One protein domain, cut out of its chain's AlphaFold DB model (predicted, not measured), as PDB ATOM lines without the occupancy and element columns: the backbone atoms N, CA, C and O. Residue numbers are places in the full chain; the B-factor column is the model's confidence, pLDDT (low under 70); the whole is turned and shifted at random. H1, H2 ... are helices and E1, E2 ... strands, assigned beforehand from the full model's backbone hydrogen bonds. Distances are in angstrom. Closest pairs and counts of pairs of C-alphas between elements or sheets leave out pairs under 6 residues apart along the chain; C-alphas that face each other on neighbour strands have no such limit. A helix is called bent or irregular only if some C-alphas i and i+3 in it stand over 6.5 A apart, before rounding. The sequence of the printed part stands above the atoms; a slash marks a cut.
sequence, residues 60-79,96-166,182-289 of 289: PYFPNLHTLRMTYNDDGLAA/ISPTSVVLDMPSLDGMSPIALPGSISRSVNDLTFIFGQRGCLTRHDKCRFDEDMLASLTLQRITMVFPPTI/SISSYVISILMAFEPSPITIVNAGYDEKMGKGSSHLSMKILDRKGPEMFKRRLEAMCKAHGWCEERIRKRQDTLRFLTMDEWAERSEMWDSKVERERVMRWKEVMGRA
ATOM      1  N   PRO A  60      32.502  64.342  19.383       74.88
ATOM      2  CA  PRO A  60      32.451  63.563  18.156       74.88
ATOM      3  C   PRO A  60      33.871  63.316  17.638       74.88
ATOM      4  O   PRO A  60      34.687  64.235  17.544       74.88
ATOM      5  N   TYR A  61      34.162  62.054  17.329       82.69
ATOM      6  CA  TYR A  61      35.462  61.615  16.838       82.69
ATOM      7  C   TYR A  61      35.408  61.428  15.326       82.69
ATOM      8  O   TYR A  61      34.681  60.564  14.852       82.69
ATOM      9  N   PHE A  62      36.199  62.198  14.580       88.12
ATOM     10  CA  PHE A  62      36.243  62.148  13.117       88.12
ATOM     11  C   PHE A  62      37.500  61.392  12.647       88.12
ATOM     12  O   PHE A  62      38.549  62.019  12.479       88.12
ATOM     13  N   PRO A  63      37.439  60.062  12.437       86.31
ATOM     14  CA  PRO A  63      38.625  59.251  12.132       86.31
ATOM     15  C   PRO A  63      39.307  59.624  10.813       86.31
ATOM     16  O   PRO A  63      40.509  59.432  10.675       86.31
ATOM     17  N   ASN A  64      38.544  60.154   9.856       88.75
ATOM     18  CA  ASN A  64      39.026  60.495   8.518       88.75
ATOM     19  C   ASN A  64      39.218  62.008   8.321       88.75
ATOM     20  O   ASN A  64      39.413  62.457   7.191       88.75
ATOM     21  N   LEU A  65      39.185  62.796   9.404       92.44
ATOM     22  CA  LEU A  65      39.364  64.241   9.325       92.44
ATOM     23  C   LEU A  65      40.794  64.585   8.902       92.44
ATOM     24  O   LEU A  65      41.747  64.420   9.659       92.44
ATOM     25  N   HIS A  66      40.921  65.138   7.703       93.81
ATOM     26  CA  HIS A  66      42.180  65.599   7.140       93.81
ATOM     27  C   HIS A  66      42.361  67.105   7.332       93.81
ATOM     28  O   HIS A  66      43.433  67.557   7.739       93.81
ATOM     29  N   THR A  67      41.313  67.889   7.067       95.75
ATOM     30  CA  THR A  67      41.380  69.352   7.065       95.75
ATOM     31  C   THR A  67      40.419  69.966   8.073       95.75
ATOM     32  O   THR A  67      39.214  69.746   8.018       95.75
ATOM     33  N   LEU A  68      40.941  70.810   8.955       95.00
ATOM     34  CA  LEU A  68      40.150  71.673   9.823       95.00
ATOM     35  C   LEU A  68      40.238  73.114   9.324       95.00
ATOM     36  O   LEU A  68      41.327  73.663   9.182       95.00
ATOM     37  N   ARG A  69      39.094  73.747   9.093       94.19
ATOM     38  CA  ARG A  69      38.996  75.148   8.689       94.19
ATOM     39  C   ARG A  69      38.308  75.954   9.776       94.19
ATOM     40  O   ARG A  69      37.231  75.584  10.236       94.19
ATOM     41  N   MET A  70      38.923  77.060  10.168       91.38
ATOM     42  CA  MET A  70      38.425  77.931  11.227       91.38
ATOM     43  C   MET A  70      38.601  79.385  10.821       91.38
ATOM     44  O   MET A  70      39.574  79.736  10.151       91.38
ATOM     45  N   THR A  71      37.670  80.223  11.258       88.50
ATOM     46  CA  THR A  71      37.849  81.672  11.217       88.50
ATOM     47  C   THR A  71      38.613  82.099  12.466       88.50
ATOM     48  O   THR A  71      38.284  81.667  13.569       88.50
ATOM     49  N   TYR A  72      39.639  82.923  12.288       84.31
ATOM     50  CA  TYR A  72      40.412  83.529  13.360       84.31
ATOM     51  C   TYR A  72      40.154  85.035  13.354       84.31
ATOM     52  O   TYR A  72      40.535  85.728  12.408       84.31
ATOM     53  N   ASN A  73      39.494  85.518  14.400       75.44
ATOM     54  CA  ASN A  73      39.216  86.931  14.621       75.44
ATOM     55  C   ASN A  73      40.171  87.529  15.666       75.44
ATOM     56  O   ASN A  73      40.892  86.810  16.360       75.44
ATOM     57  N   ASP A  74      40.119  88.851  15.784       68.25
ATOM     58  CA  ASP A  74      40.949  89.703  16.647       68.25
ATOM     59  C   ASP A  74      40.940  89.264  18.131       68.25
ATOM     60  O   ASP A  74      41.978  89.189  18.787       68.25
ATOM     61  N   ASP A  75      39.793  88.796  18.629       69.62
ATOM     62  CA  ASP A  75      39.628  88.274  19.997       69.62
ATOM     63  C   ASP A  75      40.157  86.828  20.195       69.62
ATOM     64  O   ASP A  75      39.972  86.207  21.247       69.62
ATOM     65  N   GLY A  76      40.802  86.257  19.174       72.69
ATOM     66  CA  GLY A  76      41.379  84.916  19.172       72.69
ATOM     67  C   GLY A  76      40.422  83.803  18.730       72.69
ATOM     68  O   GLY A  76      39.238  83.996  18.429       72.69
ATOM     69  N   LEU A  77      40.950  82.573  18.686       77.44
ATOM     70  CA  LEU A  77      40.227  81.407  18.164       77.44
ATOM     71  C   LEU A  77      38.967  81.074  18.980       77.44
ATOM     72  O   LEU A  77      37.913  80.790  18.418       77.44
ATOM     73  N   ALA A  78      39.066  81.120  20.309       72.31
ATOM     74  CA  ALA A  78      37.948  80.797  21.190       72.31
ATOM     75  C   ALA A  78      36.812  81.822  21.074       72.31
ATOM     76  O   ALA A  78      35.655  81.425  21.020       72.31
ATOM     77  N   ALA A  79      37.125  83.111  20.945       73.44
ATOM     78  CA  ALA A  79      36.124  84.147  20.709       73.44
ATOM     79  C   ALA A  79      35.425  83.999  19.350       73.44
ATOM     80  O   ALA A  79      34.241  84.302  19.225       73.44
ATOM     81  N   ILE A  96      39.670  66.567  18.295       90.56
ATOM     82  CA  ILE A  96      40.038  66.338  16.892       90.56
ATOM     83  C   ILE A  96      41.549  66.406  16.672       90.56
ATOM     84  O   ILE A  96      42.293  66.994  17.458       90.56
ATOM     85  N   SER A  97      42.021  65.770  15.602       93.50
ATOM     86  CA  SER A  97      43.448  65.689  15.257       93.50
ATOM     87  C   SER A  97      43.649  65.748  13.736       93.50
ATOM     88  O   SER A  97      44.007  64.742  13.126       93.50
ATOM     89  N   PRO A  98      43.338  66.894  13.103       95.06
ATOM     90  CA  PRO A  98      43.496  67.070  11.665       95.06
ATOM     91  C   PRO A  98      44.979  67.123  11.279       95.06
ATOM     92  O   PRO A  98      45.815  67.613  12.033       95.06
ATOM     93  N   THR A  99      45.308  66.714  10.058       95.44
ATOM     94  CA  THR A  99      46.671  66.870   9.519       95.44
ATOM     95  C   THR A  99      46.904  68.238   8.878       95.44
ATOM     96  O   THR A  99      48.041  68.702   8.811       95.44
ATOM     97  N   SER A 100      45.840  68.910   8.426       96.69
ATOM     98  CA  SER A 100      45.895  70.248   7.839       96.69
ATOM     99  C   SER A 100      44.949  71.215   8.545       96.69
ATOM    100  O   SER A 100      43.801  70.876   8.833       96.69
ATOM    101  N   VAL A 101      45.418  72.439   8.790       96.44
ATOM    102  CA  VAL A 101      44.612  73.536   9.335       96.44
ATOM    103  C   VAL A 101      44.590  74.713   8.368       96.44
ATOM    104  O   VAL A 101      45.623  75.135   7.851       96.44
ATOM    105  N   VAL A 102      43.399  75.268   8.161       96.56
ATOM    106  CA  VAL A 102      43.160  76.503   7.415       96.56
ATOM    107  C   VAL A 102      42.635  77.558   8.382       96.56
ATOM    108  O   VAL A 102      41.563  77.386   8.965       96.56
ATOM    109  N   LEU A 103      43.383  78.647   8.532       94.31
ATOM    110  CA  LEU A 103      42.996  79.824   9.302       94.31
ATOM    111  C   LEU A 103      42.544  80.917   8.332       94.31
ATOM    112  O   LEU A 103      43.361  81.545   7.656       94.31
ATOM    113  N   ASP A 104      41.231  81.124   8.248       92.00
ATOM    114  CA  ASP A 104      40.647  82.296   7.600       92.00
ATOM    115  C   ASP A 104      40.781  83.490   8.549       92.00
ATOM    116  O   ASP A 104      40.172  83.496   9.612       92.00
ATOM    117  N   MET A 105      41.562  84.500   8.169       89.06
ATOM    118  CA  MET A 105      41.869  85.673   8.994       89.06
ATOM    119  C   MET A 105      41.261  86.934   8.364       89.06
ATOM    120  O   MET A 105      41.993  87.732   7.775       89.06
ATOM    121  N   PRO A 106      39.923  87.102   8.382       83.44
ATOM    122  CA  PRO A 106      39.249  88.199   7.685       83.44
ATOM    123  C   PRO A 106      39.630  89.582   8.234       83.44
ATOM    124  O   PRO A 106      39.621  90.551   7.467       83.44
ATOM    125  N   SER A 107      39.972  89.640   9.526       79.31
ATOM    126  CA  SER A 107      40.501  90.808  10.229       79.31
ATOM    127  C   SER A 107      41.825  90.474  10.923       79.31
ATOM    128  O   SER A 107      42.055  89.312  11.266       79.31
ATOM    129  N   LEU A 108      42.696  91.474  11.085       76.25
ATOM    130  CA  LEU A 108      43.936  91.378  11.862       76.25
ATOM    131  C   LEU A 108      44.114  92.620  12.750       76.25
ATOM    132  O   LEU A 108      44.206  93.739  12.231       76.25
ATOM    133  N   ASP A 109      44.278  92.405  14.055       70.62
ATOM    134  CA  ASP A 109      44.583  93.447  15.047       70.62
ATOM    135  C   ASP A 109      46.008  93.380  15.628       70.62
ATOM    136  O   ASP A 109      46.479  94.339  16.229       70.62
ATOM    137  N   GLY A 110      46.719  92.261  15.444       69.06
ATOM    138  CA  GLY A 110      48.096  92.083  15.913       69.06
ATOM    139  C   GLY A 110      48.260  91.881  17.424       69.06
ATOM    140  O   GLY A 110      49.398  91.756  17.886       69.06
ATOM    141  N   MET A 111      47.166  91.834  18.191       72.19
ATOM    142  CA  MET A 111      47.208  91.831  19.656       72.19
ATOM    143  C   MET A 111      47.166  90.418  20.236       72.19
ATOM    144  O   MET A 111      47.924  90.107  21.163       72.19
ATOM    145  N   SER A 112      46.327  89.551  19.668       74.56
ATOM    146  CA  SER A 112      46.097  88.199  20.182       74.56
ATOM    147  C   SER A 112      47.063  87.173  19.573       74.56
ATOM    148  O   SER A 112      47.145  87.064  18.344       74.56
ATOM    149  N   PRO A 113      47.792  86.385  20.393       83.62
ATOM    150  CA  PRO A 113      48.653  85.328  19.881       83.62
ATOM    151  C   PRO A 113      47.825  84.215  19.236       83.62
ATOM    152  O   PRO A 113      46.819  83.774  19.788       83.62
ATOM    153  N   ILE A 114      48.292  83.716  18.091       88.56
ATOM    154  CA  ILE A 114      47.709  82.543  17.448       88.56
ATOM    155  C   ILE A 114      48.022  81.322  18.312       88.56
ATOM    156  O   ILE A 114      49.186  80.980  18.527       88.56
ATOM    157  N   ALA A 115      46.967  80.661  18.781       88.81
ATOM    158  CA  ALA A 115      47.045  79.454  19.587       88.81
ATOM    159  C   ALA A 115      46.135  78.367  19.005       88.81
ATOM    160  O   ALA A 115      44.971  78.615  18.677       88.81
ATOM    161  N   LEU A 116      46.667  77.151  18.904       89.75
ATOM    162  CA  LEU A 116      45.921  75.946  18.555       89.75
ATOM    163  C   LEU A 116      45.909  74.995  19.761       89.75
ATOM    164  O   LEU A 116      46.927  74.856  20.442       89.75
ATOM    165  N   PRO A 117      44.785  74.307  20.033       89.88
ATOM    166  CA  PRO A 117      44.739  73.259  21.047       89.88
ATOM    167  C   PRO A 117      45.811  72.195  20.814       89.88
ATOM    168  O   PRO A 117      46.062  71.801  19.678       89.88
ATOM    169  N   GLY A 118      46.405  71.674  21.890       89.25
ATOM    170  CA  GLY A 118      47.553  70.767  21.784       89.25
ATOM    171  C   GLY A 118      47.304  69.492  20.964       89.25
ATOM    172  O   GLY A 118      48.238  68.973  20.360       89.25
ATOM    173  N   SER A 119      46.065  68.984  20.906       89.19
ATOM    174  CA  SER A 119      45.679  67.870  20.022       89.19
ATOM    175  C   SER A 119      45.885  68.213  18.542       89.19
ATOM    176  O   SER A 119      46.425  67.409  17.782       89.19
ATOM    177  N   ILE A 120      45.512  69.431  18.155       93.31
ATOM    178  CA  ILE A 120      45.668  69.969  16.808       93.31
ATOM    179  C   ILE A 120      47.144  70.305  16.560       93.31
ATOM    180  O   ILE A 120      47.719  69.817  15.593       93.31
ATOM    181  N   SER A 121      47.808  71.042  17.456       93.25
ATOM    182  CA  SER A 121      49.216  71.442  17.278       93.25
ATOM    183  C   SER A 121      50.159  70.252  17.063       93.25
ATOM    184  O   SER A 121      51.065  70.330  16.242       93.25
ATOM    185  N   ARG A 122      49.916  69.118  17.736       92.75
ATOM    186  CA  ARG A 122      50.723  67.894  17.578       92.75
ATOM    187  C   ARG A 122      50.431  67.088  16.310       92.75
ATOM    188  O   ARG A 122      51.254  66.260  15.936       92.75
ATOM    189  N   SER A 123      49.258  67.255  15.699       94.25
ATOM    190  CA  SER A 123      48.830  66.460  14.533       94.25
ATOM    191  C   SER A 123      49.012  67.190  13.203       94.25
ATOM    192  O   SER A 123      49.159  66.549  12.160       94.25
ATOM    193  N   VAL A 124      49.053  68.522  13.232       95.19
ATOM    194  CA  VAL A 124      49.133  69.345  12.028       95.19
ATOM    195  C   VAL A 124      50.537  69.339  11.430       95.19
ATOM    196  O   VAL A 124      51.523  69.677  12.083       95.19
ATOM    197  N   ASN A 125      50.598  69.039  10.134       95.38
ATOM    198  CA  ASN A 125      51.794  69.159   9.303       95.38
ATOM    199  C   ASN A 125      51.646  70.215   8.189       95.38
ATOM    200  O   ASN A 125      52.648  70.607   7.586       95.38
ATOM    201  N   ASP A 126      50.431  70.710   7.942       96.31
ATOM    202  CA  ASP A 126      50.128  71.693   6.901       96.31
ATOM    203  C   ASP A 126      49.265  72.833   7.443       96.31
ATOM    204  O   ASP A 126      48.104  72.628   7.804       96.31
ATOM    205  N   LEU A 127      49.823  74.043   7.462       96.31
ATOM    206  CA  LEU A 127      49.134  75.237   7.941       96.31
ATOM    207  C   LEU A 127      48.918  76.231   6.799       96.31
ATOM    208  O   LEU A 127      49.863  76.673   6.145       96.31
ATOM    209  N   THR A 128      47.666  76.608   6.561       97.31
ATOM    210  CA  THR A 128      47.291  77.586   5.536       97.31
ATOM    211  C   THR A 128      46.669  78.817   6.181       97.31
ATOM    212  O   THR A 128      45.655  78.715   6.863       97.31
ATOM    213  N   PHE A 129      47.252  79.985   5.930       95.44
ATOM    214  CA  PHE A 129      46.715  81.285   6.318       95.44
ATOM    215  C   PHE A 129      46.038  81.935   5.113       95.44
ATOM    216  O   PHE A 129      46.647  82.044   4.046       95.44
ATOM    217  N   ILE A 130      44.797  82.382   5.279       94.12
ATOM    218  CA  ILE A 130      44.064  83.146   4.265       94.12
ATOM    219  C   ILE A 130      43.786  84.528   4.843       94.12
ATOM    220  O   ILE A 130      42.922  84.680   5.705       94.12
ATOM    221  N   PHE A 131      44.528  85.530   4.381       89.69
ATOM    222  CA  PHE A 131      44.476  86.875   4.945       89.69
ATOM    223  C   PHE A 131      43.339  87.702   4.342       89.69
ATOM    224  O   PHE A 131      43.148  87.744   3.132       89.69
ATOM    225  N   GLY A 132      42.568  88.372   5.185       83.75
ATOM    226  CA  GLY A 132      41.567  89.347   4.779       83.75
ATOM    227  C   GLY A 132      42.168  90.718   4.479       83.75
ATOM    228  O   GLY A 132      43.372  90.944   4.576       83.75
ATOM    229  N   GLN A 133      41.300  91.654   4.103       68.62
ATOM    230  CA  GLN A 133      41.685  93.022   3.728       68.62
ATOM    231  C   GLN A 133      41.529  94.038   4.855       68.62
ATOM    232  O   GLN A 133      42.038  95.155   4.745       68.62
ATOM    233  N   ARG A 134      40.806  93.674   5.919       60.50
ATOM    234  CA  ARG A 134      40.582  94.536   7.077       60.50
ATOM    235  C   ARG A 134      41.734  94.308   8.051       60.50
ATOM    236  O   ARG A 134      41.719  93.391   8.846       60.50
ATOM    237  N   GLY A 135      42.795  95.092   7.923       58.88
ATOM    238  CA  GLY A 135      43.865  95.113   8.914       58.88
ATOM    239  C   GLY A 135      43.807  96.424   9.674       58.88
ATOM    240  O   GLY A 135      44.071  97.468   9.080       58.88
ATOM    241  N   CYS A 136      43.539  96.367  10.978       62.41
ATOM    242  CA  CYS A 136      43.843  97.469  11.898       62.41
ATOM    243  C   CYS A 136      45.341  97.500  12.254       62.41
ATOM    244  O   CYS A 136      45.754  98.231  13.152       62.41
ATOM    245  N   LEU A 137      46.154  96.723  11.527       70.81
ATOM    246  CA  LEU A 137      47.574  96.559  11.766       70.81
ATOM    247  C   LEU A 137      48.353  97.860  11.569       70.81
ATOM    248  O   LEU A 137      48.351  98.492  10.507       70.81
ATOM    249  N   THR A 138      49.117  98.204  12.593       69.94
ATOM    250  CA  THR A 138      50.197  99.173  12.542       69.94
ATOM    251  C   THR A 138      51.469  98.533  11.977       69.94
ATOM    252  O   THR A 138      51.638  97.316  11.931       69.94
ATOM    253  N   ARG A 139      52.439  99.362  11.569       66.94
ATOM    254  CA  ARG A 139      53.737  98.878  11.052       66.94
ATOM    255  C   ARG A 139      54.548  98.075  12.078       66.94
ATOM    256  O   ARG A 139      55.492  97.388  11.680       66.94
ATOM    257  N   HIS A 140      54.221  98.204  13.363       71.50
ATOM    258  CA  HIS A 140      54.925  97.558  14.469       71.50
ATOM    259  C   HIS A 140      54.261  96.268  14.935       71.50
ATOM    260  O   HIS A 140      54.862  95.549  15.736       71.50
ATOM    261  N   ASP A 141      53.073  95.961  14.422       80.44
ATOM    262  CA  ASP A 141      52.341  94.786  14.848       80.44
ATOM    263  C   ASP A 141      53.018  93.531  14.303       80.44
ATOM    264  O   ASP A 141      53.444  93.454  13.143       80.44
ATOM    265  N   LYS A 142      53.160  92.549  15.190       84.38
ATOM    266  CA  LYS A 142      53.815  91.273  14.919       84.38
ATOM    267  C   LYS A 142      52.858  90.162  15.297       84.38
ATOM    268  O   LYS A 142      52.249  90.206  16.362       84.38
ATOM    269  N   CYS A 143      52.789  89.145  14.454       87.81
ATOM    270  CA  CYS A 143      52.149  87.895  14.802       87.81
ATOM    271  C   CYS A 143      52.898  87.268  15.974       87.81
ATOM    272  O   CYS A 143      54.122  87.104  15.943       87.81
ATOM    273  N   ARG A 144      52.146  86.919  17.011       88.69
ATOM    274  CA  ARG A 144      52.630  86.126  18.136       88.69
ATOM    275  C   ARG A 144      52.020  84.741  18.030       88.69
ATOM    276  O   ARG A 144      50.904  84.600  17.540       88.69
ATOM    277  N   PHE A 145      52.755  83.746  18.491       89.56
ATOM    278  CA  PHE A 145      52.269  82.383  18.624       89.56
ATOM    279  C   PHE A 145      52.392  81.980  20.079       89.56
ATOM    280  O   PHE A 145      53.305  82.434  20.771       89.56
ATOM    281  N   ASP A 146      51.468  81.144  20.522       89.06
ATOM    282  CA  ASP A 146      51.606  80.450  21.790       89.06
ATOM    283  C   ASP A 146      52.875  79.570  21.789       89.06
ATOM    284  O   ASP A 146      53.190  78.909  20.792       89.06
ATOM    285  N   GLU A 147      53.642  79.605  22.881       88.19
ATOM    286  CA  GLU A 147      54.936  78.912  22.965       88.19
ATOM    287  C   GLU A 147      54.763  77.386  22.944       88.19
ATOM    288  O   GLU A 147      55.525  76.691  22.265       88.19
ATOM    289  N   ASP A 148      53.717  76.871  23.599       86.56
ATOM    290  CA  ASP A 148      53.410  75.438  23.626       86.56
ATOM    291  C   ASP A 148      52.976  74.942  22.239       86.56
ATOM    292  O   ASP A 148      53.337  73.838  21.807       86.56
ATOM    293  N   MET A 149      52.240  75.772  21.492       89.88
ATOM    294  CA  MET A 149      51.941  75.518  20.082       89.88
ATOM    295  C   MET A 149      53.227  75.423  19.253       89.88
ATOM    296  O   MET A 149      53.412  74.431  18.548       89.88
ATOM    297  N   LEU A 150      54.138  76.399  19.337       89.31
ATOM    298  CA  LEU A 150      55.387  76.367  18.560       89.31
ATOM    299  C   LEU A 150      56.258  75.151  18.895       89.31
ATOM    300  O   LEU A 150      56.824  74.544  17.987       89.31
ATOM    301  N   ALA A 151      56.336  74.772  20.171       87.88
ATOM    302  CA  ALA A 151      57.129  73.630  20.620       87.88
ATOM    303  C   ALA A 151      56.577  72.275  20.141       87.88
ATOM    304  O   ALA A 151      57.326  71.304  20.042       87.88
ATOM    305  N   SER A 152      55.273  72.194  19.858       87.88
ATOM    306  CA  SER A 152      54.597  70.944  19.484       87.88
ATOM    307  C   SER A 152      54.359  70.772  17.983       87.88
ATOM    308  O   SER A 152      54.073  69.656  17.540       87.88
ATOM    309  N   LEU A 153      54.496  71.841  17.198       87.62
ATOM    310  CA  LEU A 153      54.256  71.828  15.759       87.62
ATOM    311  C   LEU A 153      55.371  71.127  14.979       87.62
ATOM    312  O   LEU A 153      56.553  71.434  15.115       87.62
ATOM    313  N   THR A 154      54.975  70.245  14.060       87.19
ATOM    314  CA  THR A 154      55.877  69.561  13.116       87.19
ATOM    315  C   THR A 154      55.495  69.882  11.670       87.19
ATOM    316  O   THR A 154      55.249  69.012  10.835       87.19
ATOM    317  N   LEU A 155      55.425  71.184  11.371       92.06
ATOM    318  CA  LEU A 155      54.971  71.689  10.076       92.06
ATOM    319  C   LEU A 155      55.929  71.324   8.936       92.06
ATOM    320  O   LEU A 155      57.069  71.789   8.874       92.06
ATOM    321  N   GLN A 156      55.407  70.559   7.980       93.38
ATOM    322  CA  GLN A 156      56.057  70.246   6.711       93.38
ATOM    323  C   GLN A 156      55.810  71.321   5.653       93.38
ATOM    324  O   GLN A 156      56.618  71.474   4.740       93.38
ATOM    325  N   ARG A 157      54.696  72.057   5.743       93.88
ATOM    326  CA  ARG A 157      54.318  73.072   4.754       93.88
ATOM    327  C   ARG A 157      53.519  74.201   5.387       93.88
ATOM    328  O   ARG A 157      52.607  73.960   6.174       93.88
ATOM    329  N   ILE A 158      53.821  75.429   4.968       96.75
ATOM    330  CA  ILE A 158      52.995  76.602   5.256       96.75
ATOM    331  C   ILE A 158      52.576  77.256   3.941       96.75
ATOM    332  O   ILE A 158      53.393  77.432   3.036       96.75
ATOM    333  N   THR A 159      51.303  77.628   3.835       97.50
ATOM    334  CA  THR A 159      50.775  78.400   2.703       97.50
ATOM    335  C   THR A 159      50.173  79.703   3.208       97.50
ATOM    336  O   THR A 159      49.411  79.706   4.167       97.50
ATOM    337  N   MET A 160      50.511  80.816   2.573       96.06
ATOM    338  CA  MET A 160      49.986  82.146   2.875       96.06
ATOM    339  C   MET A 160      49.281  82.670   1.636       96.06
ATOM    340  O   MET A 160      49.907  82.771   0.584       96.06
ATOM    341  N   VAL A 161      47.994  82.981   1.743       95.38
ATOM    342  CA  VAL A 161      47.170  83.419   0.613       95.38
ATOM    343  C   VAL A 161      46.703  84.848   0.840       95.38
ATOM    344  O   VAL A 161      46.061  85.134   1.851       95.38
ATOM    345  N   PHE A 162      46.992  85.720  -0.129       91.88
ATOM    346  CA  PHE A 162      46.488  87.094  -0.196       91.88
ATOM    347  C   PHE A 162      45.377  87.197  -1.259       91.88
ATOM    348  O   PHE A 162      45.656  87.458  -2.432       91.88
ATOM    349  N   PRO A 163      44.112  86.924  -0.907       90.06
ATOM    350  CA  PRO A 163      42.998  86.980  -1.841       90.06
ATOM    351  C   PRO A 163      42.672  88.416  -2.291       90.06
ATOM    352  O   PRO A 163      42.754  89.352  -1.488       90.06
ATOM    353  N   PRO A 164      42.236  88.602  -3.550       86.94
ATOM    354  CA  PRO A 164      41.823  89.905  -4.061       86.94
ATOM    355  C   PRO A 164      40.529  90.430  -3.412       86.94
ATOM    356  O   PRO A 164      39.698  89.659  -2.927       86.94
ATOM    357  N   THR A 165      40.324  91.754  -3.438       77.75
ATOM    358  CA  THR A 165      39.068  92.422  -3.045       77.75
ATOM    359  C   THR A 165      37.958  92.045  -3.994       77.75
ATOM    360  O   THR A 165      37.968  92.421  -5.162       77.75
ATOM    361  N   ILE A 166      36.966  91.350  -3.450       74.31
ATOM    362  CA  ILE A 166      35.660  91.219  -4.073       74.31
ATOM    363  C   ILE A 166      34.847  92.381  -3.507       74.31
ATOM    364  O   ILE A 166      34.439  92.325  -2.350       74.31
ATOM    365  N   SER A 182      50.675  98.028   5.855       64.81
ATOM    366  CA  SER A 182      51.161  96.816   5.184       64.81
ATOM    367  C   SER A 182      51.100  95.660   6.184       64.81
ATOM    368  O   SER A 182      51.765  95.742   7.220       64.81
ATOM    369  N   ILE A 183      50.376  94.578   5.884       76.56
ATOM    370  CA  ILE A 183      50.355  93.382   6.750       76.56
ATOM    371  C   ILE A 183      51.694  92.632   6.713       76.56
ATOM    372  O   ILE A 183      51.927  91.693   7.469       76.56
ATOM    373  N   SER A 184      52.624  93.087   5.876       76.94
ATOM    374  CA  SER A 184      53.936  92.489   5.669       76.94
ATOM    375  C   SER A 184      54.747  92.328   6.960       76.94
ATOM    376  O   SER A 184      55.425  91.317   7.088       76.94
ATOM    377  N   SER A 185      54.668  93.241   7.943       80.25
ATOM    378  CA  SER A 185      55.352  93.041   9.240       80.25
ATOM    379  C   SER A 185      54.801  91.831  10.000       80.25
ATOM    380  O   SER A 185      55.564  91.004  10.502       80.25
ATOM    381  N   TYR A 186      53.474  91.698  10.018       86.25
ATOM    382  CA  TYR A 186      52.776  90.570  10.618       86.25
ATOM    383  C   TYR A 186      53.148  89.268   9.902       86.25
ATOM    384  O   TYR A 186      53.619  88.321  10.528       86.25
ATOM    385  N   VAL A 187      53.067  89.244   8.573       88.12
ATOM    386  CA  VAL A 187      53.422  88.074   7.758       88.12
ATOM    387  C   VAL A 187      54.889  87.683   7.955       88.12
ATOM    388  O   VAL A 187      55.187  86.512   8.179       88.12
ATOM    389  N   ILE A 188      55.819  88.643   7.931       88.06
ATOM    390  CA  ILE A 188      57.249  88.370   8.119       88.06
ATOM    391  C   ILE A 188      57.517  87.759   9.496       88.06
ATOM    392  O   ILE A 188      58.310  86.825   9.593       88.06
ATOM    393  N   SER A 189      56.828  88.204  10.550       89.56
ATOM    394  CA  SER A 189      56.985  87.583  11.869       89.56
ATOM    395  C   SER A 189      56.551  86.108  11.898       89.56
ATOM    396  O   SER A 189      57.206  85.307  12.562       89.56
ATOM    397  N   ILE A 190      55.561  85.704  11.087       91.88
ATOM    398  CA  ILE A 190      55.220  84.284  10.884       91.88
ATOM    399  C   ILE A 190      56.377  83.542  10.206       91.88
ATOM    400  O   ILE A 190      56.767  82.456  10.636       91.88
ATOM    401  N   LEU A 191      56.975  84.133   9.166       92.19
ATOM    402  CA  LEU A 191      58.112  83.520   8.466       92.19
ATOM    403  C   LEU A 191      59.312  83.306   9.385       92.19
ATOM    404  O   LEU A 191      60.054  82.343   9.194       92.19
ATOM    405  N   MET A 192      59.515  84.210  10.339       91.25
ATOM    406  CA  MET A 192      60.587  84.108  11.320       91.25
ATOM    407  C   MET A 192      60.288  83.063  12.397       91.25
ATOM    408  O   MET A 192      61.205  82.352  12.796       91.25
ATOM    409  N   ALA A 193      59.029  82.936  12.833       91.50
ATOM    410  CA  ALA A 193      58.610  81.932  13.813       91.50
ATOM    411  C   ALA A 193      58.759  80.494  13.285       91.50
ATOM    412  O   ALA A 193      59.144  79.598  14.030       91.50
ATOM    413  N   PHE A 194      58.521  80.283  11.987       91.06
ATOM    414  CA  PHE A 194      58.598  78.966  11.342       91.06
ATOM    415  C   PHE A 194      59.793  78.834  10.396       91.06
ATOM    416  O   PHE A 194      59.644  78.406   9.249       91.06
ATOM    417  N   GLU A 195      60.984  79.227  10.854       86.88
ATOM    418  CA  GLU A 195      62.218  79.211  10.055       86.88
ATOM    419  C   GLU A 195      62.484  77.906   9.274       86.88
ATOM    420  O   GLU A 195      62.803  78.017   8.088       86.88
ATOM    421  N   PRO A 196      62.360  76.693   9.855       85.38
ATOM    422  CA  PRO A 196      62.703  75.463   9.139       85.38
ATOM    423  C   PRO A 196      61.650  75.037   8.106       85.38
ATOM    424  O   PRO A 196      61.964  74.269   7.198       85.38
ATOM    425  N   SER A 197      60.406  75.505   8.224       91.62
ATOM    426  CA  SER A 197      59.311  75.041   7.372       91.62
ATOM    427  C   SER A 197      59.308  75.776   6.027       91.62
ATOM    428  O   SER A 197      59.377  77.010   6.014       91.62
ATOM    429  N   PRO A 198      59.183  75.073   4.885       93.69
ATOM    430  CA  PRO A 198      59.042  75.715   3.583       93.69
ATOM    431  C   PRO A 198      57.711  76.468   3.494       93.69
ATOM    432  O   PRO A 198      56.670  75.978   3.947       93.69
ATOM    433  N   ILE A 199      57.743  77.661   2.892       96.19
ATOM    434  CA  ILE A 199      56.577  78.552   2.837       96.19
ATOM    435  C   ILE A 199      56.241  78.910   1.398       96.19
ATOM    436  O   ILE A 199      57.083  79.405   0.652       96.19
ATOM    437  N   THR A 200      54.985  78.679   1.021       97.25
ATOM    438  CA  THR A 200      54.418  79.169  -0.236       97.25
ATOM    439  C   THR A 200      53.607  80.427   0.026       97.25
ATOM    440  O   THR A 200      52.663  80.409   0.809       97.25
ATOM    441  N   ILE A 201      53.952  81.509  -0.659       95.88
ATOM    442  CA  ILE A 201      53.242  82.779  -0.628       95.88
ATOM    443  C   ILE A 201      52.495  82.939  -1.951       95.88
ATOM    444  O   ILE A 201      53.102  82.995  -3.021       95.88
ATOM    445  N   VAL A 202      51.172  83.003  -1.872       95.50
ATOM    446  CA  VAL A 202      50.270  83.145  -3.009       95.50
ATOM    447  C   VAL A 202      49.815  84.594  -3.103       95.50
ATOM    448  O   VAL A 202      49.286  85.151  -2.143       95.50
ATOM    449  N   ASN A 203      49.989  85.170  -4.290       91.88
ATOM    450  CA  ASN A 203      49.573  86.520  -4.649       91.88
ATOM    451  C   ASN A 203      50.289  87.621  -3.838       91.88
ATOM    452  O   ASN A 203      49.677  88.585  -3.387       91.88
ATOM    453  N   ALA A 204      51.610  87.493  -3.652       88.38
ATOM    454  CA  ALA A 204      52.420  88.466  -2.902       88.38
ATOM    455  C   ALA A 204      52.348  89.901  -3.464       88.38
ATOM    456  O   ALA A 204      52.473  90.862  -2.712       88.38
ATOM    457  N   GLY A 205      52.129  90.060  -4.776       84.31
ATOM    458  CA  GLY A 205      51.936  91.373  -5.395       84.31
ATOM    459  C   GLY A 205      50.691  92.101  -4.879       84.31
ATOM    460  O   GLY A 205      50.644  93.330  -4.876       84.31
ATOM    461  N   TYR A 206      49.696  91.358  -4.398       82.12
ATOM    462  CA  TYR A 206      48.470  91.930  -3.866       82.12
ATOM    463  C   TYR A 206      48.655  92.558  -2.479       82.12
ATOM    464  O   TYR A 206      48.141  93.650  -2.251       82.12
ATOM    465  N   ASP A 207      49.464  91.954  -1.597       78.00
ATOM    466  CA  ASP A 207      49.907  92.595  -0.340       78.00
ATOM    467  C   ASP A 207      50.542  93.968  -0.625       78.00
ATOM    468  O   ASP A 207      50.223  94.976   0.007       78.00
ATOM    469  N   GLU A 208      51.370  94.040  -1.672       75.31
ATOM    470  CA  GLU A 208      51.989  95.293  -2.107       75.31
ATOM    471  C   GLU A 208      50.981  96.305  -2.660       75.31
ATOM    472  O   GLU A 208      51.128  97.502  -2.401       75.31
ATOM    473  N   LYS A 209      49.954  95.852  -3.395       74.75
ATOM    474  CA  LYS A 209      48.878  96.720  -3.908       74.75
ATOM    475  C   LYS A 209      48.077  97.358  -2.781       74.75
ATOM    476  O   LYS A 209      47.697  98.521  -2.886       74.75
ATOM    477  N   MET A 210      47.825  96.588  -1.723       69.06
ATOM    478  CA  MET A 210      47.105  97.045  -0.534       69.06
ATOM    479  C   MET A 210      47.922  98.060   0.282       69.06
ATOM    480  O   MET A 210      47.357  98.845   1.043       69.06
ATOM    481  N   GLY A 211      49.244  98.101   0.098       65.88
ATOM    482  CA  GLY A 211      50.102  99.150   0.634       65.88
ATOM    483  C   GLY A 211      49.962 100.481  -0.122       65.88
ATOM    484  O   GLY A 211      49.979 100.533  -1.350       65.88
ATOM    485  N   LYS A 212      49.936 101.605   0.615       60.12
ATOM    486  CA  LYS A 212      49.759 102.977   0.076       60.12
ATOM    487  C   LYS A 212      50.737 103.399  -1.042       60.12
ATOM    488  O   LYS A 212      50.502 104.407  -1.697       60.12
ATOM    489  N   GLY A 213      51.847 102.684  -1.248       58.88
ATOM    490  CA  GLY A 213      52.908 103.065  -2.191       58.88
ATOM    491  C   GLY A 213      52.736 102.562  -3.629       58.88
ATOM    492  O   GLY A 213      53.414 103.073  -4.518       58.88
ATOM    493  N   SER A 214      51.852 101.589  -3.868       61.44
ATOM    494  CA  SER A 214      51.850 100.832  -5.130       61.44
ATOM    495  C   SER A 214      50.475 100.690  -5.787       61.44
ATOM    496  O   SER A 214      50.342  99.953  -6.763       61.44
ATOM    497  N   SER A 215      49.460 101.409  -5.301       66.56
ATOM    498  CA  SER A 215      48.071 101.320  -5.783       66.56
ATOM    499  C   SER A 215      47.899 101.653  -7.273       66.56
ATOM    500  O   SER A 215      46.980 101.150  -7.914       66.56
ATOM    501  N   HIS A 216      48.803 102.461  -7.835       74.69
ATOM    502  CA  HIS A 216      48.814 102.867  -9.244       74.69
ATOM    503  C   HIS A 216      49.461 101.835 -10.187       74.69
ATOM    504  O   HIS A 216      49.406 101.998 -11.406       74.69
ATOM    505  N   LEU A 217      50.119 100.799  -9.656       79.50
ATOM    506  CA  LEU A 217      50.761  99.767 -10.466       79.50
ATOM    507  C   LEU A 217      49.748  98.685 -10.859       79.50
ATOM    508  O   LEU A 217      48.892  98.287 -10.067       79.50
ATOM    509  N   SER A 218      49.870  98.168 -12.084       83.94
ATOM    510  CA  SER A 218      49.056  97.034 -12.531       83.94
ATOM    511  C   SER A 218      49.430  95.752 -11.785       83.94
ATOM    512  O   SER A 218      50.591  95.573 -11.395       83.94
ATOM    513  N   MET A 219      48.477  94.820 -11.642       84.12
ATOM    514  CA  MET A 219      48.745  93.534 -10.980       84.12
ATOM    515  C   MET A 219      49.883  92.770 -11.650       84.12
ATOM    516  O   MET A 219      50.763  92.275 -10.963       84.12
ATOM    517  N   LYS A 220      49.981  92.806 -12.980       84.56
ATOM    518  CA  LYS A 220      51.094  92.187 -13.716       84.56
ATOM    519  C   LYS A 220      52.476  92.709 -13.297       84.56
ATOM    520  O   LYS A 220      53.447  91.952 -13.265       84.56
ATOM    521  N   ILE A 221      52.599  94.008 -13.006       85.62
ATOM    522  CA  ILE A 221      53.858  94.589 -12.513       85.62
ATOM    523  C   ILE A 221      54.109  94.142 -11.071       85.62
ATOM    524  O   ILE A 221      55.247  93.819 -10.721       85.62
ATOM    525  N   LEU A 222      53.059  94.125 -10.252       85.44
ATOM    526  CA  LEU A 222      53.130  93.756  -8.845       85.44
ATOM    527  C   LEU A 222      53.423  92.275  -8.635       85.44
ATOM    528  O   LEU A 222      54.256  91.960  -7.803       85.44
ATOM    529  N   ASP A 223      52.860  91.375  -9.427       87.75
ATOM    530  CA  ASP A 223      53.164  89.944  -9.368       87.75
ATOM    531  C   ASP A 223      54.623  89.667  -9.733       87.75
ATOM    532  O   ASP A 223      55.284  88.828  -9.123       87.75
ATOM    533  N   ARG A 224      55.176  90.445 -10.673       88.25
ATOM    534  CA  ARG A 224      56.592  90.354 -11.046       88.25
ATOM    535  C   ARG A 224      57.528  90.909  -9.967       88.25
ATOM    536  O   ARG A 224      58.615  90.372  -9.777       88.25
ATOM    537  N   LYS A 225      57.164  92.021  -9.316       89.69
ATOM    538  CA  LYS A 225      58.035  92.727  -8.351       89.69
ATOM    539  C   LYS A 225      57.823  92.300  -6.899       89.69
ATOM    540  O   LYS A 225      58.757  92.395  -6.106       89.69
ATOM    541  N   GLY A 226      56.629  91.831  -6.567       87.44
ATOM    542  CA  GLY A 226      56.178  91.466  -5.229       87.44
ATOM    543  C   GLY A 226      57.125  90.496  -4.531       87.44
ATOM    544  O   GLY A 226      57.573  90.823  -3.437       87.44
ATOM    545  N   PRO A 227      57.541  89.379  -5.160       91.56
ATOM    546  CA  PRO A 227      58.495  88.451  -4.554       91.56
ATOM    547  C   PRO A 227      59.806  89.111  -4.105       91.56
ATOM    548  O   PRO A 227      60.277  88.874  -2.995       91.56
ATOM    549  N   GLU A 228      60.386  89.977  -4.939       91.50
ATOM    550  CA  GLU A 228      61.640  90.678  -4.635       91.50
ATOM    551  C   GLU A 228      61.449  91.731  -3.534       91.50
ATOM    552  O   GLU A 228      62.249  91.825  -2.603       91.50
ATOM    553  N   MET A 229      60.362  92.506  -3.599       87.94
ATOM    554  CA  MET A 229      60.022  93.485  -2.560       87.94
ATOM    555  C   MET A 229      59.807  92.809  -1.206       87.94
ATOM    556  O   MET A 229      60.338  93.259  -0.187       87.94
ATOM    557  N   PHE A 230      59.098  91.685  -1.218       88.81
ATOM    558  CA  PHE A 230      58.838  90.871  -0.050       88.81
ATOM    559  C   PHE A 230      60.148  90.331   0.552       88.81
ATOM    560  O   PHE A 230      60.394  90.490   1.750       88.81
ATOM    561  N   LYS A 231      61.046  89.770  -0.275       92.69
ATOM    562  CA  LYS A 231      62.368  89.284   0.164       92.69
ATOM    563  C   LYS A 231      63.226  90.382   0.799       92.69
ATOM    564  O   LYS A 231      63.843  90.128   1.833       92.69
ATOM    565  N   ARG A 232      63.227  91.601   0.244       91.62
ATOM    566  CA  ARG A 232      63.954  92.753   0.816       91.62
ATOM    567  C   ARG A 232      63.417  93.171   2.180       91.62
ATOM    568  O   ARG A 232      64.194  93.490   3.075       91.62
ATOM    569  N   ARG A 233      62.091  93.167   2.356       89.25
ATOM    570  CA  ARG A 233      61.464  93.477   3.652       89.25
ATOM    571  C   ARG A 233      61.808  92.422   4.698       89.25
ATOM    572  O   ARG A 233      62.171  92.783   5.816       89.25
ATOM    573  N   LEU A 234      61.755  91.143   4.317       91.81
ATOM    574  CA  LEU A 234      62.197  90.039   5.166       91.81
ATOM    575  C   LEU A 234      63.658  90.228   5.591       91.81
ATOM    576  O   LEU A 234      63.953  90.178   6.779       91.81
ATOM    577  N   GLU A 235      64.559  90.506   4.646       94.69
ATOM    578  CA  GLU A 235      65.975  90.742   4.941       94.69
ATOM    579  C   GLU A 235      66.178  91.891   5.936       94.69
ATOM    580  O   GLU A 235      66.894  91.723   6.923       94.69
ATOM    581  N   ALA A 236      65.526  93.037   5.717       92.06
ATOM    582  CA  ALA A 236      65.623  94.184   6.616       92.06
ATOM    583  C   ALA A 236      65.154  93.840   8.041       92.06
ATOM    584  O   ALA A 236      65.811  94.205   9.017       92.06
ATOM    585  N   MET A 237      64.049  93.098   8.167       90.56
ATOM    586  CA  MET A 237      63.514  92.693   9.467       90.56
ATOM    587  C   MET A 237      64.397  91.649  10.160       90.56
ATOM    588  O   MET A 237      64.683  91.782  11.349       90.56
ATOM    589  N   CYS A 238      64.888  90.648   9.430       92.62
ATOM    590  CA  CYS A 238      65.812  89.655   9.968       92.62
ATOM    591  C   CYS A 238      67.131  90.297  10.427       92.62
ATOM    592  O   CYS A 238      67.618  89.964  11.508       92.62
ATOM    593  N   LYS A 239      67.675  91.264   9.670       94.19
ATOM    594  CA  LYS A 239      68.853  92.054  10.077       94.19
ATOM    595  C   LYS A 239      68.593  92.830  11.369       94.19
ATOM    596  O   LYS A 239      69.418  92.784  12.276       94.19
ATOM    597  N   ALA A 240      67.429  93.470  11.496       91.12
ATOM    598  CA  ALA A 240      67.026  94.150  12.731       91.12
ATOM    599  C   ALA A 240      66.889  93.192  13.934       91.12
ATOM    600  O   ALA A 240      67.025  93.611  15.078       91.12
ATOM    601  N   HIS A 241      66.665  91.902  13.674       90.25
ATOM    602  CA  HIS A 241      66.633  90.825  14.665       90.25
ATOM    603  C   HIS A 241      67.971  90.079  14.824       90.25
ATOM    604  O   HIS A 241      68.017  89.029  15.464       90.25
ATOM    605  N   GLY A 242      69.062  90.603  14.258       94.50
ATOM    606  CA  GLY A 242      70.410  90.060  14.434       94.50
ATOM    607  C   GLY A 242      70.692  88.770  13.660       94.50
ATOM    608  O   GLY A 242      71.646  88.064  13.979       94.50
ATOM    609  N   TRP A 243      69.884  88.427  12.653       95.50
ATOM    610  CA  TRP A 243      70.182  87.282  11.792       95.50
ATOM    611  C   TRP A 243      71.373  87.591  10.881       95.50
ATOM    612  O   TRP A 243      71.466  88.675  10.304       95.50
ATOM    613  N   CYS A 244      72.267  86.615  10.712       96.62
ATOM    614  CA  CYS A 244      73.368  86.718   9.760       96.62
ATOM    615  C   CYS A 244      72.886  86.531   8.311       96.62
ATOM    616  O   CYS A 244      71.852  85.909   8.056       96.62
ATOM    617  N   GLU A 245      73.665  87.026   7.346       96.81
ATOM    618  CA  GLU A 245      73.317  86.969   5.917       96.81
ATOM    619  C   GLU A 245      73.091  85.541   5.406       96.81
ATOM    620  O   GLU A 245      72.188  85.310   4.606       96.81
ATOM    621  N   GLU A 246      73.869  84.570   5.894       96.75
ATOM    622  CA  GLU A 246      73.712  83.164   5.513       96.75
ATOM    623  C   GLU A 246      72.347  82.611   5.945       96.75
ATOM    624  O   GLU A 246      71.661  81.969   5.150       96.75
ATOM    625  N   ARG A 247      71.923  82.898   7.183       95.94
ATOM    626  CA  ARG A 247      70.621  82.473   7.717       95.94
ATOM    627  C   ARG A 247      69.472  83.118   6.946       95.94
ATOM    628  O   ARG A 247      68.515  82.439   6.585       95.94
ATOM    629  N   ILE A 248      69.596  84.409   6.631       95.69
ATOM    630  CA  ILE A 248      68.604  85.138   5.827       95.69
ATOM    631  C   ILE A 248      68.486  84.532   4.430       95.69
ATOM    632  O   ILE A 248      67.373  84.280   3.973       95.69
ATOM    633  N   ARG A 249      69.617  84.257   3.768       95.56
ATOM    634  CA  ARG A 249      69.635  83.650   2.432       95.56
ATOM    635  C   ARG A 249      68.990  82.269   2.445       95.56
ATOM    636  O   ARG A 249      68.051  82.048   1.690       95.56
ATOM    637  N   LYS A 250      69.401  81.396   3.377       94.62
ATOM    638  CA  LYS A 250      68.772  80.078   3.572       94.62
ATOM    639  C   LYS A 250      67.264  80.210   3.742       94.62
ATOM    640  O   LYS A 250      66.512  79.472   3.118       94.62
ATOM    641  N   ARG A 251      66.805  81.189   4.530       94.44
ATOM    642  CA  ARG A 251      65.373  81.422   4.697       94.44
ATOM    643  C   ARG A 251      64.700  81.855   3.396       94.44
ATOM    644  O   ARG A 251      63.671  81.288   3.043       94.44
ATOM    645  N   GLN A 252      65.265  82.815   2.668       94.81
ATOM    646  CA  GLN A 252      64.730  83.280   1.383       94.81
ATOM    647  C   GLN A 252      64.666  82.172   0.321       94.81
ATOM    648  O   GLN A 252      63.747  82.190  -0.501       94.81
ATOM    649  N   ASP A 253      65.597  81.217   0.350       93.56
ATOM    650  CA  ASP A 253      65.637  80.071  -0.568       93.56
ATOM    651  C   ASP A 253      64.505  79.064  -0.298       93.56
ATOM    652  O   ASP A 253      64.056  78.374  -1.211       93.56
ATOM    653  N   THR A 254      63.975  79.021   0.931       93.50
ATOM    654  CA  THR A 254      62.804  78.193   1.287       93.50
ATOM    655  C   THR A 254      61.453  78.823   0.923       93.50
ATOM    656  O   THR A 254      60.407  78.200   1.131       93.50
ATOM    657  N   LEU A 255      61.450  80.055   0.395       95.50
ATOM    658  CA  LEU A 255      60.230  80.757   0.002       95.50
ATOM    659  C   LEU A 255      59.870  80.458  -1.453       95.50
ATOM    660  O   LEU A 255      60.626  80.761  -2.379       95.50
ATOM    661  N   ARG A 256      58.656  79.953  -1.661       96.44
ATOM    662  CA  ARG A 256      58.035  79.810  -2.978       96.44
ATOM    663  C   ARG A 256      56.996  80.904  -3.165       96.44
ATOM    664  O   ARG A 256      56.153  81.100  -2.301       96.44
ATOM    665  N   PHE A 257      57.014  81.570  -4.310       95.88
ATOM    666  CA  PHE A 257      56.012  82.571  -4.666       95.88
ATOM    667  C   PHE A 257      55.176  82.053  -5.826       95.88
ATOM    668  O   PHE A 257      55.737  81.495  -6.767       95.88
ATOM    669  N   LEU A 258      53.860  82.220  -5.737       96.31
ATOM    670  CA  LEU A 258      52.911  81.903  -6.801       96.31
ATOM    671  C   LEU A 258      51.974  83.083  -7.013       96.31
ATOM    672  O   LEU A 258      51.571  83.742  -6.056       96.31
ATOM    673  N   THR A 259      51.600  83.328  -8.256       94.19
ATOM    674  CA  THR A 259      50.440  84.161  -8.587       94.19
ATOM    675  C   THR A 259      49.141  83.443  -8.205       94.19
ATOM    676  O   THR A 259      49.130  82.231  -7.961       94.19
ATOM    677  N   MET A 260      48.028  84.182  -8.145       94.06
ATOM    678  CA  MET A 260      46.711  83.568  -7.927       94.06
ATOM    679  C   MET A 260      46.360  82.584  -9.056       94.06
ATOM    680  O   MET A 260      45.821  81.516  -8.780       94.06
ATOM    681  N   ASP A 261      46.723  82.901 -10.303       93.25
ATOM    682  CA  ASP A 261      46.486  82.037 -11.464       93.25
ATOM    683  C   ASP A 261      47.239  80.705 -11.359       93.25
ATOM    684  O   ASP A 261      46.624  79.640 -11.454       93.25
ATOM    685  N   GLU A 262      48.546  80.751 -11.082       95.50
ATOM    686  CA  GLU A 262      49.378  79.548 -10.924       95.50
ATOM    687  C   GLU A 262      48.920  78.672  -9.755       95.50
ATOM    688  O   GLU A 262      49.041  77.447  -9.805       95.50
ATOM    689  N   TRP A 263      48.437  79.285  -8.671       96.12
ATOM    690  CA  TRP A 263      47.918  78.541  -7.529       96.12
ATOM    691  C   TRP A 263      46.551  77.922  -7.833       96.12
ATOM    692  O   TRP A 263      46.334  76.754  -7.512       96.12
ATOM    693  N   ALA A 264      45.657  78.647  -8.511       94.94
ATOM    694  CA  ALA A 264      44.348  78.137  -8.912       94.94
ATOM    695  C   ALA A 264      44.450  76.921  -9.853       94.94
ATOM    696  O   ALA A 264      43.604  76.030  -9.795       94.94
ATOM    697  N   GLU A 265      45.500  76.846 -10.673       95.25
ATOM    698  CA  GLU A 265      45.781  75.705 -11.559       95.25
ATOM    699  C   GLU A 265      46.309  74.462 -10.827       95.25
ATOM    700  O   GLU A 265      46.257  73.356 -11.363       95.25
ATOM    701  N   ARG A 266      46.770  74.618  -9.583       95.06
ATOM    702  CA  ARG A 266      47.339  73.549  -8.755       95.06
ATOM    703  C   ARG A 266      46.361  73.072  -7.701       95.06
ATOM    704  O   ARG A 266      46.511  73.359  -6.511       95.06
ATOM    705  N   SER A 267      45.338  72.346  -8.149       92.06
ATOM    706  CA  SER A 267      44.289  71.813  -7.271       92.06
ATOM    707  C   SER A 267      44.840  71.041  -6.070       92.06
ATOM    708  O   SER A 267      44.322  71.183  -4.974       92.06
ATOM    709  N   GLU A 268      45.964  70.337  -6.203       92.25
ATOM    710  CA  GLU A 268      46.612  69.608  -5.109       92.25
ATOM    711  C   GLU A 268      47.079  70.496  -3.937       92.25
ATOM    712  O   GLU A 268      47.395  69.997  -2.855       92.25
ATOM    713  N   MET A 269      47.170  71.815  -4.138       92.38
ATOM    714  CA  MET A 269      47.587  72.761  -3.104       92.38
ATOM    715  C   MET A 269      46.423  73.316  -2.278       92.38
ATOM    716  O   MET A 269      46.660  73.757  -1.148       92.38
ATOM    717  N   TRP A 270      45.204  73.320  -2.821       93.44
ATOM    718  CA  TRP A 270      44.050  74.004  -2.228       93.44
ATOM    719  C   TRP A 270      42.773  73.173  -2.167       93.44
ATOM    720  O   TRP A 270      41.877  73.523  -1.396       93.44
ATOM    721  N   ASP A 271      42.678  72.087  -2.930       90.38
ATOM    722  CA  ASP A 271      41.568  71.146  -2.834       90.38
ATOM    723  C   ASP A 271      41.497  70.579  -1.410       90.38
ATOM    724  O   ASP A 271      42.505  70.525  -0.705       90.38
ATOM    725  N   SER A 272      40.284  70.284  -0.947       86.56
ATOM    726  CA  SER A 272      39.927  70.000   0.459       86.56
ATOM    727  C   SER A 272      40.184  71.116   1.493       86.56
ATOM    728  O   SER A 272      39.649  71.032   2.601       86.56
ATOM    729  N   LYS A 273      40.939  72.174   1.157       91.94
ATOM    730  CA  LYS A 273      41.268  73.304   2.050       91.94
ATOM    731  C   LYS A 273      40.432  74.546   1.795       91.94
ATOM    732  O   LYS A 273      40.005  75.223   2.729       91.94
ATOM    733  N   VAL A 274      40.213  74.856   0.523       91.69
ATOM    734  CA  VAL A 274      39.485  76.040   0.075       91.69
ATOM    735  C   VAL A 274      38.425  75.607  -0.925       91.69
ATOM    736  O   VAL A 274      38.671  74.785  -1.801       91.69
ATOM    737  N   GLU A 275      37.224  76.163  -0.787       91.25
ATOM    738  CA  GLU A 275      36.123  75.892  -1.710       91.25
ATOM    739  C   GLU A 275      36.501  76.324  -3.133       91.25
ATOM    740  O   GLU A 275      36.958  77.453  -3.343       91.25
ATOM    741  N   ARG A 276      36.281  75.443  -4.114       92.06
ATOM    742  CA  ARG A 276      36.617  75.685  -5.523       92.06
ATOM    743  C   ARG A 276      36.000  76.984  -6.031       92.06
ATOM    744  O   ARG A 276      36.680  77.774  -6.677       92.06
ATOM    745  N   GLU A 277      34.741  77.240  -5.698       93.12
ATOM    746  CA  GLU A 277      34.020  78.449  -6.097       93.12
ATOM    747  C   GLU A 277      34.676  79.715  -5.531       93.12
ATOM    748  O   GLU A 277      34.636  80.780  -6.144       93.12
ATOM    749  N   ARG A 278      35.300  79.627  -4.351       92.31
ATOM    750  CA  ARG A 278      36.043  80.742  -3.753       92.31
ATOM    751  C   ARG A 278      37.345  81.000  -4.511       92.31
ATOM    752  O   ARG A 278      37.610  82.150  -4.846       92.31
ATOM    753  N   VAL A 279      38.102  79.950  -4.835       93.56
ATOM    754  CA  VAL A 279      39.352  80.059  -5.612       93.56
ATOM    755  C   VAL A 279      39.087  80.607  -7.015       93.56
ATOM    756  O   VAL A 279      39.772  81.528  -7.453       93.56
ATOM    757  N   MET A 280      38.058  80.104  -7.701       93.69
ATOM    758  CA  MET A 280      37.717  80.565  -9.051       93.69
ATOM    759  C   MET A 280      37.257  82.023  -9.062       93.69
ATOM    760  O   MET A 280      37.715  82.789  -9.904       93.69
ATOM    761  N   ARG A 281      36.461  82.456  -8.074       92.06
ATOM    762  CA  ARG A 281      36.116  83.880  -7.927       92.06
ATOM    763  C   ARG A 281      37.350  84.760  -7.734       92.06
ATOM    764  O   ARG A 281      37.431  85.830  -8.329       92.06
ATOM    765  N   TRP A 282      38.333  84.323  -6.945       92.81
ATOM    766  CA  TRP A 282      39.591  85.061  -6.806       92.81
ATOM    767  C   TRP A 282      40.369  85.139  -8.119       92.81
ATOM    768  O   TRP A 282      40.857  86.212  -8.468       92.81
ATOM    769  N   LYS A 283      40.440  84.033  -8.866       91.38
ATOM    770  CA  LYS A 283      41.062  83.996 -10.194       91.38
ATOM    771  C   LYS A 283      40.393  84.984 -11.156       91.38
ATOM    772  O   LYS A 283      41.066  85.781 -11.799       91.38
ATOM    773  N   GLU A 284      39.064  84.982 -11.212       90.25
ATOM    774  CA  GLU A 284      38.292  85.870 -12.084       90.25
ATOM    775  C   GLU A 284      38.509  87.351 -11.767       90.25
ATOM    776  O   GLU A 284      38.683  88.152 -12.685       90.25
ATOM    777  N   VAL A 285      38.524  87.726 -10.484       86.94
ATOM    778  CA  VAL A 285      38.792  89.115 -10.076       86.94
ATOM    779  C   VAL A 285      40.197  89.541 -10.489       86.94
ATOM    780  O   VAL A 285      40.370  90.643 -11.004       86.94
ATOM    781  N   MET A 286      41.185  88.663 -10.319       83.69
ATOM    782  CA  MET A 286      42.560  88.923 -10.742       83.69
ATOM    783  C   MET A 286      42.689  89.073 -12.261       83.69
ATOM    784  O   MET A 286      43.412  89.952 -12.715       83.69
ATOM    785  N   GLY A 287      41.941  88.291 -13.046       77.50
ATOM    786  CA  GLY A 287      41.922  88.402 -14.509       77.50
ATOM    787  C   GLY A 287      41.276  89.688 -15.047       77.50
ATOM    788  O   GLY A 287      41.489  90.034 -16.207       77.50
ATOM    789  N   ARG A 288      40.492  90.399 -14.224       72.00
ATOM    790  CA  ARG A 288      39.873  91.694 -14.566       72.00
ATOM    791  C   ARG A 288      40.689  92.911 -14.091       72.00
ATOM    792  O   ARG A 288      40.344  94.025 -14.482       72.00
ATOM    793  N   ALA A 289      41.693  92.716 -13.230       58.47
ATOM    794  CA  ALA A 289      42.432  93.763 -12.503       58.47
ATOM    795  C   ALA A 289      43.789  94.138 -13.128       58.47
ATOM    796  O   ALA A 289      44.308  95.220 -12.755       58.47
TER     797      ALA A 289
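AT A GLANCE: This is residues 60 to 79, 96 to 166 and 182 to 289 of the 289 residues of an uncharacterized protein of Kwoniella bestiolae CBS 10118 (UniProt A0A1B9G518). A twisted sheet of six parallel strands, E1 to E6, runs through the domain, with helices over parts of both its faces. H4 and H5 pack on one face, H8 packs on the opposite face with H10 against it, the long H6 runs along edge strand E6 and folds back through H7 as a helical hairpin, and the short helices H2 and H3 make a touching pair, of which H2 only grazes the sheet and H3 is not on it. The printed part has 199 residues, with ten named helices and six named strands in the order E1 H1 E2 H2 E3 H3 E4 H4 E5 H5 H6 H7 E6 H8 H9 H10. The strands stand across the sheet as E1 E2 E3 E4 E5 E6, and the class is mixed, helices and strands. The whole is compact, with a radius of gyration of the C-alphas of 16.4 A and spans of 50 by 43 by 30 A.

IN THESE COORDINATES: The strands are E1, residues 67 to 71; E2, residues 100 to 108, 21.6 A long; E3, residues 126 to 135, 24.3 A; E4, residues 157 to 161; E5, residues 199 to 202; and E6, residues 255 to 258. C-alpha 67 of E1 is at (41.380, 69.352, 7.065), and C-alpha 258 of E6 is at (52.911, 81.903, -6.801). E2 bends by 54 degrees at residue 105 and E3 by 62 degrees at residue 132. The helices are H1, residues 76 to 79; H2, 118 to 123; H3, 147 to 152; H4, 184 to 193, 14.1 A; H5, 204 to 210; H6, 219 to 240, 29.9 A; H7, 245 to 253, 12.2 A; H8, 260 to 264; H9, 267 to 270; and H10, 276 to 288, 18.7 A, ending with C-alpha 288 at (39.873, 91.694, -14.566). H6 is irregular, with C-alphas 224 and 227 7.0 A apart and a kink of 43 degrees near residue 226.

HOW THE PARTS SIT: E1 and E6 are the edge strands. Within hydrogen-bond range are N 70 and O 102 between E1 and E2, 2.9 A; N 103 and O 128 between E2 and E3, 2.8 A; N 129 and O 159 between E3 and E4, 2.8 A; N 160 and O 200 between E4 and E5, 2.8 A; and N 256 and O 199 between E5 and E6, 2.9 A. Three strand-helix-strand units, parallel neighbour strands with helices between them in the chain, are E2, H2, E3 and E3, H3, E4, both with right-handed crossovers, and E5, H5 H6 H7, E6. H6 lies over E6, along the strands at 17 degrees on the local plane, at a height over the sheet of 10.8 A. It is the hub, touching H5 about perpendicular at 87 degrees, closest at the C-alphas of Gly 205 and Gly 226, 4.2 A. Its residues 230 to 238 alone touch H4, closest at the C-alphas of Ile 188 and Leu 234, 6.0 A. Its residues 231 to 239 alone touch H7 in the hairpin, at a shallow tilt of 32 degrees, opposite ways; the closest C-alphas are those of Glu 235 and Ile 248, 6.3 A. H4 and H5 lie on the same face of the sheet, and H8 on the opposite face. H8 touches H10, closest at the C-alphas of Asp 261 and Lys 283, 5.9 A. H8 and H9 only just touch, only at the corner, with 3 pairs of C-alphas within 8 A. H2, which only grazes the sheet, touches H3, closest at the C-alphas of Arg 122 and Ser 152, 5.3 A. H1 is only just not on the sheet, with 4 pairs of C-alphas within 10 A. Every O i to N i+4 pair is within hydrogen-bond range in H3, H4, H7, H8 and H10, against 1 of 2 in H2, 2 of 3 in H5 and 16 of 18 in H6; H1 and H9 are too short for such a pair.

THE WHOLE: The C-alphas of Pro 60 and His 216, the two farthest apart, are 50.6 A apart. Residues 80 to 95 and 167 to 181 are not printed, with gaps of 18.6 A and 18.9 A between the C-alphas at the cuts. Of the links printed whole, E3 to H3 is long, with 11 residues. The mean pLDDT of the printed part is 87.1; 17 residues are under 70, among them 133 to 136 and 210 to 215.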